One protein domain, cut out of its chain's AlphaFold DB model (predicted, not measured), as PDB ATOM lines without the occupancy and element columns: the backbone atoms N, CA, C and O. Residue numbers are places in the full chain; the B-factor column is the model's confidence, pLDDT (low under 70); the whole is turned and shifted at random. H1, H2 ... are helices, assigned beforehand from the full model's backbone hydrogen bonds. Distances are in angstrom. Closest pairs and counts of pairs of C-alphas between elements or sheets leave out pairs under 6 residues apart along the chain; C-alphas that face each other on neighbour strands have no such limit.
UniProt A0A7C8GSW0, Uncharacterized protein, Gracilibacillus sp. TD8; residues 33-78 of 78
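This is residues 33 to 78 of the 78 residues of an uncharacterized protein of Gracilibacillus sp. TD8 (UniProt A0A7C8GSW0). H1 and H2 meet at their ends in an open V, H3 turns across the far end of H2, and the tail, residues 69 to 78, folds back along H2. Residues 33 to 41 of H1 stick out. The 46 printed residues, with three named helices in the order H1, H2, H3 and no named strand, are all helix by class and loose, with a radius of gyration of the C-alphas of 11.9 A. They span 29 by 24 by 13 A, only just flat.

H1, residues 33 to 46, begins at C-alpha (-2.908, 12.576, -23.613) and is 19.3 A long. H2, residues 49 to 59, is 15.5 A. H3, residues 62 to 68, ends at C-alpha (3.677, 7.921, -2.022) after 10.1 A.

H1, with residues 44 to 46 alone, and H2 touch only at the corner; their closest C-alphas, Tyr 45 and Gly 51, are 4.4 A apart. They run opposite ways at a steep tilt of 69.6 degrees, only just short of about perpendicular. H2 and H3 are close but not clearly touching, C-alphas 59 and 65 being closest at 6.8 A, and about perpendicular at 83 degrees. H1 and H3 are apart. Every O i to N i+4 pair is within hydrogen-bond range in H2 and H3, and 9 of 10 in H1.

The farthest C-alphas, Phe 33 and Glu 76, are 33.5 A apart. The printed part has no cut, and both links between helices are tight. Residues 74 to 78 have pLDDT under 70.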
ATOM      1  N   PHE A  33      -2.021  12.628 -24.767       92.38
ATOM      2  CA  PHE A  33      -2.908  12.576 -23.613       92.38
ATOM      3  C   PHE A  33      -2.145  12.908 -22.324       92.38
ATOM      4  O   PHE A  33      -2.458  13.896 -21.666       92.38
ATOM      5  N   ALA A  34      -1.089  12.157 -22.001       91.38
ATOM      6  CA  ALA A  34      -0.300  12.364 -20.788       91.38
ATOM      7  C   ALA A  34       0.394  13.739 -20.761       91.38
ATOM      8  O   ALA A  34       0.372  14.430 -19.743       91.38
ATOM      9  N   GLY A  35       0.972  14.170 -21.885       90.12
ATOM     10  CA  GLY A  35       1.636  15.467 -22.009       90.12
ATOM     11  C   GLY A  35       0.675  16.650 -21.870       90.12
ATOM     12  O   GLY A  35       1.035  17.660 -21.269       90.12
ATOM     13  N   GLY A  36      -0.561  16.518 -22.361       88.25
ATOM     14  CA  GLY A  36      -1.609  17.524 -22.174       88.25
ATOM     15  C   GLY A  36      -1.981  17.717 -20.700       88.25
ATOM     16  O   GLY A  36      -2.128  18.852 -20.244       88.25
ATOM     17  N   PHE A  37      -2.043  16.628 -19.928       86.19
ATOM     18  CA  PHE A  37      -2.314  16.692 -18.488       86.19
ATOM     19  C   PHE A  37      -1.233  17.435 -17.702       86.19
ATOM     20  O   PHE A  37      -1.563  18.147 -16.757       86.19
ATOM     21  N   ALA A  38       0.036  17.338 -18.104       85.06
ATOM     22  CA  ALA A  38       1.117  18.048 -17.420       85.06
ATOM     23  C   ALA A  38       0.897  19.572 -17.417       85.06
ATOM     24  O   ALA A  38       1.101  20.227 -16.398       85.06
ATOM     25  N   LYS A  39       0.419  20.138 -18.535       83.88
ATOM     26  CA  LYS A  39       0.095  21.569 -18.622       83.88
ATOM     27  C   LYS A  39      -1.128  21.946 -17.796       83.88
ATOM     28  O   LYS A  39      -1.116  22.991 -17.159       83.88
ATOM     29  N   ALA A  40      -2.146  21.091 -17.769       84.44
ATOM     30  CA  ALA A  40      -3.330  21.322 -16.949       84.44
ATOM     31  C   ALA A  40      -3.006  21.336 -15.443       84.44
ATOM     32  O   ALA A  40      -3.570  22.139 -14.709       84.44
ATOM     33  N   LEU A  41      -2.081  20.485 -14.984       82.94
ATOM     34  CA  LEU A  41      -1.639  20.460 -13.585       82.94
ATOM     35  C   LEU A  41      -0.842  21.713 -13.200       82.94
ATOM     36  O   LEU A  41      -1.052  22.258 -12.120       82.94
ATOM     37  N   ASP A  42       0.034  22.186 -14.086       81.94
ATOM     38  CA  ASP A  42       0.800  23.423 -13.889       81.94
ATOM     39  C   ASP A  42      -0.119  24.659 -13.841       81.94
ATOM     40  O   ASP A  42       0.013  25.519 -12.976       81.94
ATOM     41  N   GLU A  43      -1.129  24.706 -14.715       81.94
ATOM     42  CA  GLU A  43      -2.170  25.741 -14.709       81.94
ATOM     43  C   GLU A  43      -2.983  25.740 -13.404       81.94
ATOM     44  O   GLU A  43      -3.268  26.803 -12.859       81.94
ATOM     45  N   LEU A  44      -3.361  24.551 -12.920       78.69
ATOM     46  CA  LEU A  44      -4.271  24.383 -11.787       78.69
ATOM     47  C   LEU A  44      -3.588  24.576 -10.428       78.69
ATOM     48  O   LEU A  44      -4.198  25.129  -9.517       78.69
ATOM     49  N   TYR A  45      -2.351  24.101 -10.284       78.06
ATOM     50  CA  TYR A  45      -1.643  24.105  -9.004       78.06
ATOM     51  C   TYR A  45      -0.398  24.990  -9.017       78.06
ATOM     52  O   TYR A  45      -0.135  25.638  -8.018       78.06
ATOM     53  N   GLY A  46       0.355  25.053 -10.120       72.12
ATOM     54  CA  GLY A  46       1.664  25.721 -10.170       72.12
ATOM     55  C   GLY A  46       1.619  27.246 -10.302       72.12
ATOM     56  O   GLY A  46       2.545  27.922  -9.860       72.12
ATOM     57  N   LYS A  47       0.556  27.810 -10.891       76.19
ATOM     58  CA  LYS A  47       0.438  29.265 -11.120       76.19
ATOM     59  C   LYS A  47       0.048  30.076  -9.883       76.19
ATOM     60  O   LYS A  47       0.362  31.263  -9.832       76.19
ATOM     61  N   ASP A  48      -0.646  29.466  -8.925       78.50
ATOM     62  CA  ASP A  48      -1.159  30.136  -7.728       78.50
ATOM     63  C   ASP A  48      -0.548  29.505  -6.462       78.50
ATOM     64  O   ASP A  48      -0.721  28.299  -6.247       78.50
ATOM     65  N   PRO A  49       0.121  30.285  -5.591       77.50
ATOM     66  CA  PRO A  49       0.609  29.810  -4.295       77.50
ATOM     67  C   PRO A  49      -0.467  29.114  -3.443       77.50
ATOM     68  O   PRO A  49      -0.166  28.165  -2.716       77.50
ATOM     69  N   ALA A  50      -1.736  29.523  -3.560       80.69
ATOM     70  CA  ALA A  50      -2.840  28.867  -2.859       80.69
ATOM     71  C   ALA A  50      -3.076  27.425  -3.345       80.69
ATOM     72  O   ALA A  50      -3.404  26.545  -2.546       80.69
ATOM     73  N   GLY A  51      -2.870  27.163  -4.640       81.50
ATOM     74  CA  GLY A  51      -2.985  25.830  -5.233       81.50
ATOM     75  C   GLY A  51      -1.907  24.875  -4.722       81.50
ATOM     76  O   GLY A  51      -2.212  23.738  -4.355       81.50
ATOM     77  N   LEU A  52      -0.664  25.354  -4.616       81.44
ATOM     78  CA  LEU A  52       0.452  24.597  -4.038       81.44
ATOM     79  C   LEU A  52       0.216  24.268  -2.560       81.44
ATOM     80  O   LEU A  52       0.423  23.126  -2.145       81.44
ATOM     81  N   MET A  53      -0.286  25.228  -1.781       83.38
ATOM     82  CA  MET A  53      -0.607  25.013  -0.367       83.38
ATOM     83  C   MET A  53      -1.739  24.000  -0.170       83.38
ATOM     84  O   MET A  53      -1.613  23.094   0.655       83.38
ATOM     85  N   ALA A  54      -2.808  24.081  -0.967       84.12
ATOM     86  CA  ALA A  54      -3.886  23.095  -0.932       84.12
ATOM     87  C   ALA A  54      -3.379  21.684  -1.284       84.12
ATOM     88  O   ALA A  54      -3.745  20.698  -0.641       84.12
ATOM     89  N   MET A  55      -2.485  21.576  -2.270       84.06
ATOM     90  CA  MET A  55      -1.874  20.300  -2.638       84.06
ATOM     91  C   MET A  55      -1.000  19.750  -1.499       84.06
ATOM     92  O   MET A  55      -1.123  18.577  -1.141       84.06
ATOM     93  N   TYR A  56      -0.190  20.596  -0.857       85.44
ATOM     94  CA  TYR A  56       0.594  20.227   0.324       85.44
ATOM     95  C   TYR A  56      -0.281  19.686   1.465       85.44
ATOM     96  O   TYR A  56       0.040  18.649   2.049       85.44
ATOM     97  N   GLU A  57      -1.420  20.318   1.750       85.94
ATOM     98  CA  GLU A  57      -2.348  19.834   2.777       85.94
ATOM     99  C   GLU A  57      -2.889  18.434   2.466       85.94
ATOM    100  O   GLU A  57      -2.929  17.578   3.353       85.94
ATOM    101  N   THR A  58      -3.232  18.151   1.205       87.75
ATOM    102  CA  THR A  58      -3.693  16.808   0.808       87.75
ATOM    103  C   THR A  58      -2.605  15.743   0.937       87.75
ATOM    104  O   THR A  58      -2.892  14.619   1.352       87.75
ATOM    105  N   MET A  59      -1.347  16.097   0.667       86.94
ATOM    106  CA  MET A  59      -0.197  15.194   0.796       86.94
ATOM    107  C   MET A  59       0.091  14.799   2.252       86.94
ATOM    108  O   MET A  59       0.682  13.750   2.495       86.94
ATOM    109  N   LYS A  60      -0.369  15.588   3.233       87.50
ATOM    110  CA  LYS A  60      -0.250  15.262   4.665       87.50
ATOM    111  C   LYS A  60      -1.255  14.208   5.143       87.50
ATOM    112  O   LYS A  60      -1.151  13.749   6.281       87.50
ATOM    113  N   ASN A  61      -2.234  13.821   4.321       92.19
ATOM    114  CA  ASN A  61      -3.193  12.773   4.670       92.19
ATOM    115  C   ASN A  61      -2.469  11.418   4.858       92.19
ATOM    116  O   ASN A  61      -1.728  11.015   3.958       92.19
ATOM    117  N   PRO A  62      -2.709  10.662   5.950       88.75
ATOM    118  CA  PRO A  62      -2.079   9.356   6.180       88.75
ATOM    119  C   PRO A  62      -2.195   8.366   5.014       88.75
ATOM    120  O   PRO A  62      -1.275   7.587   4.777       88.75
ATOM    121  N   ALA A  63      -3.292   8.419   4.252       91.38
ATOM    122  CA  ALA A  63      -3.455   7.592   3.057       91.38
ATOM    123  C   ALA A  63      -2.430   7.943   1.963       91.38
ATOM    124  O   ALA A  63      -1.844   7.051   1.357       91.38
ATOM    125  N   MET A  64      -2.169   9.234   1.750       92.38
ATOM    126  CA  MET A  64      -1.190   9.702   0.768       92.38
ATOM    127  C   MET A  64       0.234   9.359   1.202       92.38
ATOM    128  O   MET A  64       1.011   8.850   0.400       92.38
ATOM    129  N   ILE A  65       0.548   9.524   2.490       90.25
ATOM    130  CA  ILE A  65       1.851   9.141   3.053       90.25
ATOM    131  C   ILE A  65       2.111   7.640   2.867       90.25
ATOM    132  O   ILE A  65       3.218   7.243   2.517       90.25
ATOM    133  N   ALA A  66       1.091   6.798   3.050       91.12
ATOM    134  CA  ALA A  66       1.219   5.361   2.826       91.12
ATOM    135  C   ALA A  66       1.429   4.995   1.344       91.12
ATOM    136  O   ALA A  66       2.123   4.023   1.053       91.12
ATOM    137  N   MET A  67       0.835   5.746   0.409       92.25
ATOM    138  CA  MET A  67       0.908   5.452  -1.030       92.25
ATOM    139  C   MET A  67       2.170   5.987  -1.710       92.25
ATOM    140  O   MET A  67       2.669   5.356  -2.637       92.25
ATOM    141  N   ILE A  68       2.652   7.157  -1.293       88.69
ATOM    142  CA  ILE A  68       3.677   7.921  -2.022       88.69
ATOM    143  C   ILE A  68       4.872   8.292  -1.129       88.69
ATOM    144  O   ILE A  68       5.902   8.734  -1.631       88.69
ATOM    145  N   GLY A  69       4.768   8.064   0.182       87.94
ATOM    146  CA  GLY A  69       5.774   8.439   1.172       87.94
ATOM    147  C   GLY A  69       5.525   9.820   1.795       87.94
ATOM    148  O   GLY A  69       4.663  10.578   1.342       87.94
ATOM    149  N   PRO A  70       6.249  10.151   2.879       86.94
ATOM    150  CA  PRO A  70       6.166  11.464   3.506       86.94
ATOM    151  C   PRO A  70       6.723  12.549   2.577       86.94
ATOM    152  O   PRO A  70       7.718  12.341   1.887       86.94
ATOM    153  N   THR A  71       6.086  13.720   2.581       81.94
ATOM    154  CA  THR A  71       6.587  14.891   1.852       81.94
ATOM    155  C   THR A  71       7.682  15.601   2.652       81.94
ATOM    156  O   THR A  71       7.521  15.825   3.851       81.94
ATOM    157  N   GLU A  72       8.784  15.963   1.993       80.69
ATOM    158  CA  GLU A  72       9.850  16.813   2.559       80.69
ATOM    159  C   GLU A  72       9.553  18.314   2.387       80.69
ATOM    160  O   GLU A  72      10.247  19.164   2.946       80.69
ATOM    161  N   ALA A  73       8.517  18.657   1.610       75.88
ATOM    162  CA  ALA A  73       8.119  20.041   1.390       75.88
ATOM    163  C   ALA A  73       7.669  20.691   2.707       75.88
ATOM    164  O   ALA A  73       6.936  20.088   3.489       75.88
ATOM    165  N   THR A  74       8.089  21.934   2.937       69.50
ATOM    166  CA  THR A  74       7.722  22.711   4.130       69.50
ATOM    167  C   THR A  74       6.874  23.907   3.699       69.50
ATOM    168  O   THR A  74       7.028  24.408   2.594       69.50
ATOM    169  N   ALA A  75       5.974  24.403   4.551       61.59
ATOM    170  CA  ALA A  75       5.132  25.557   4.205       61.59
ATOM    171  C   ALA A  75       5.934  26.842   3.890       61.59
ATOM    172  O   ALA A  75       5.388  27.765   3.314       61.59
ATOM    173  N   GLU A  76       7.219  26.893   4.251       60.03
ATOM    174  CA  GLU A  76       8.134  28.008   3.966       60.03
ATOM    175  C   GLU A  76       8.764  27.950   2.562       60.03
ATOM    176  O   GLU A  76       9.429  28.898   2.154       60.03
ATOM    177  N   THR A  77       8.599  26.844   1.820       57.56
ATOM    178  CA  THR A  77       9.148  26.712   0.457       57.56
ATOM    179  C   THR A  77       8.253  27.319  -0.632       57.56
ATOM    180  O   THR A  77       8.636  27.252  -1.800       57.56
ATOM    181  N   TYR A  78       7.104  27.912  -0.273       51.22
ATOM    182  CA  TYR A  78       6.118  28.490  -1.198       51.22
ATOM    183  C   TYR A  78       5.527  29.805  -0.684       51.22
ATOM    184  O   TYR A  78       5.305  29.913   0.540       51.22
TER     185      TYR A  78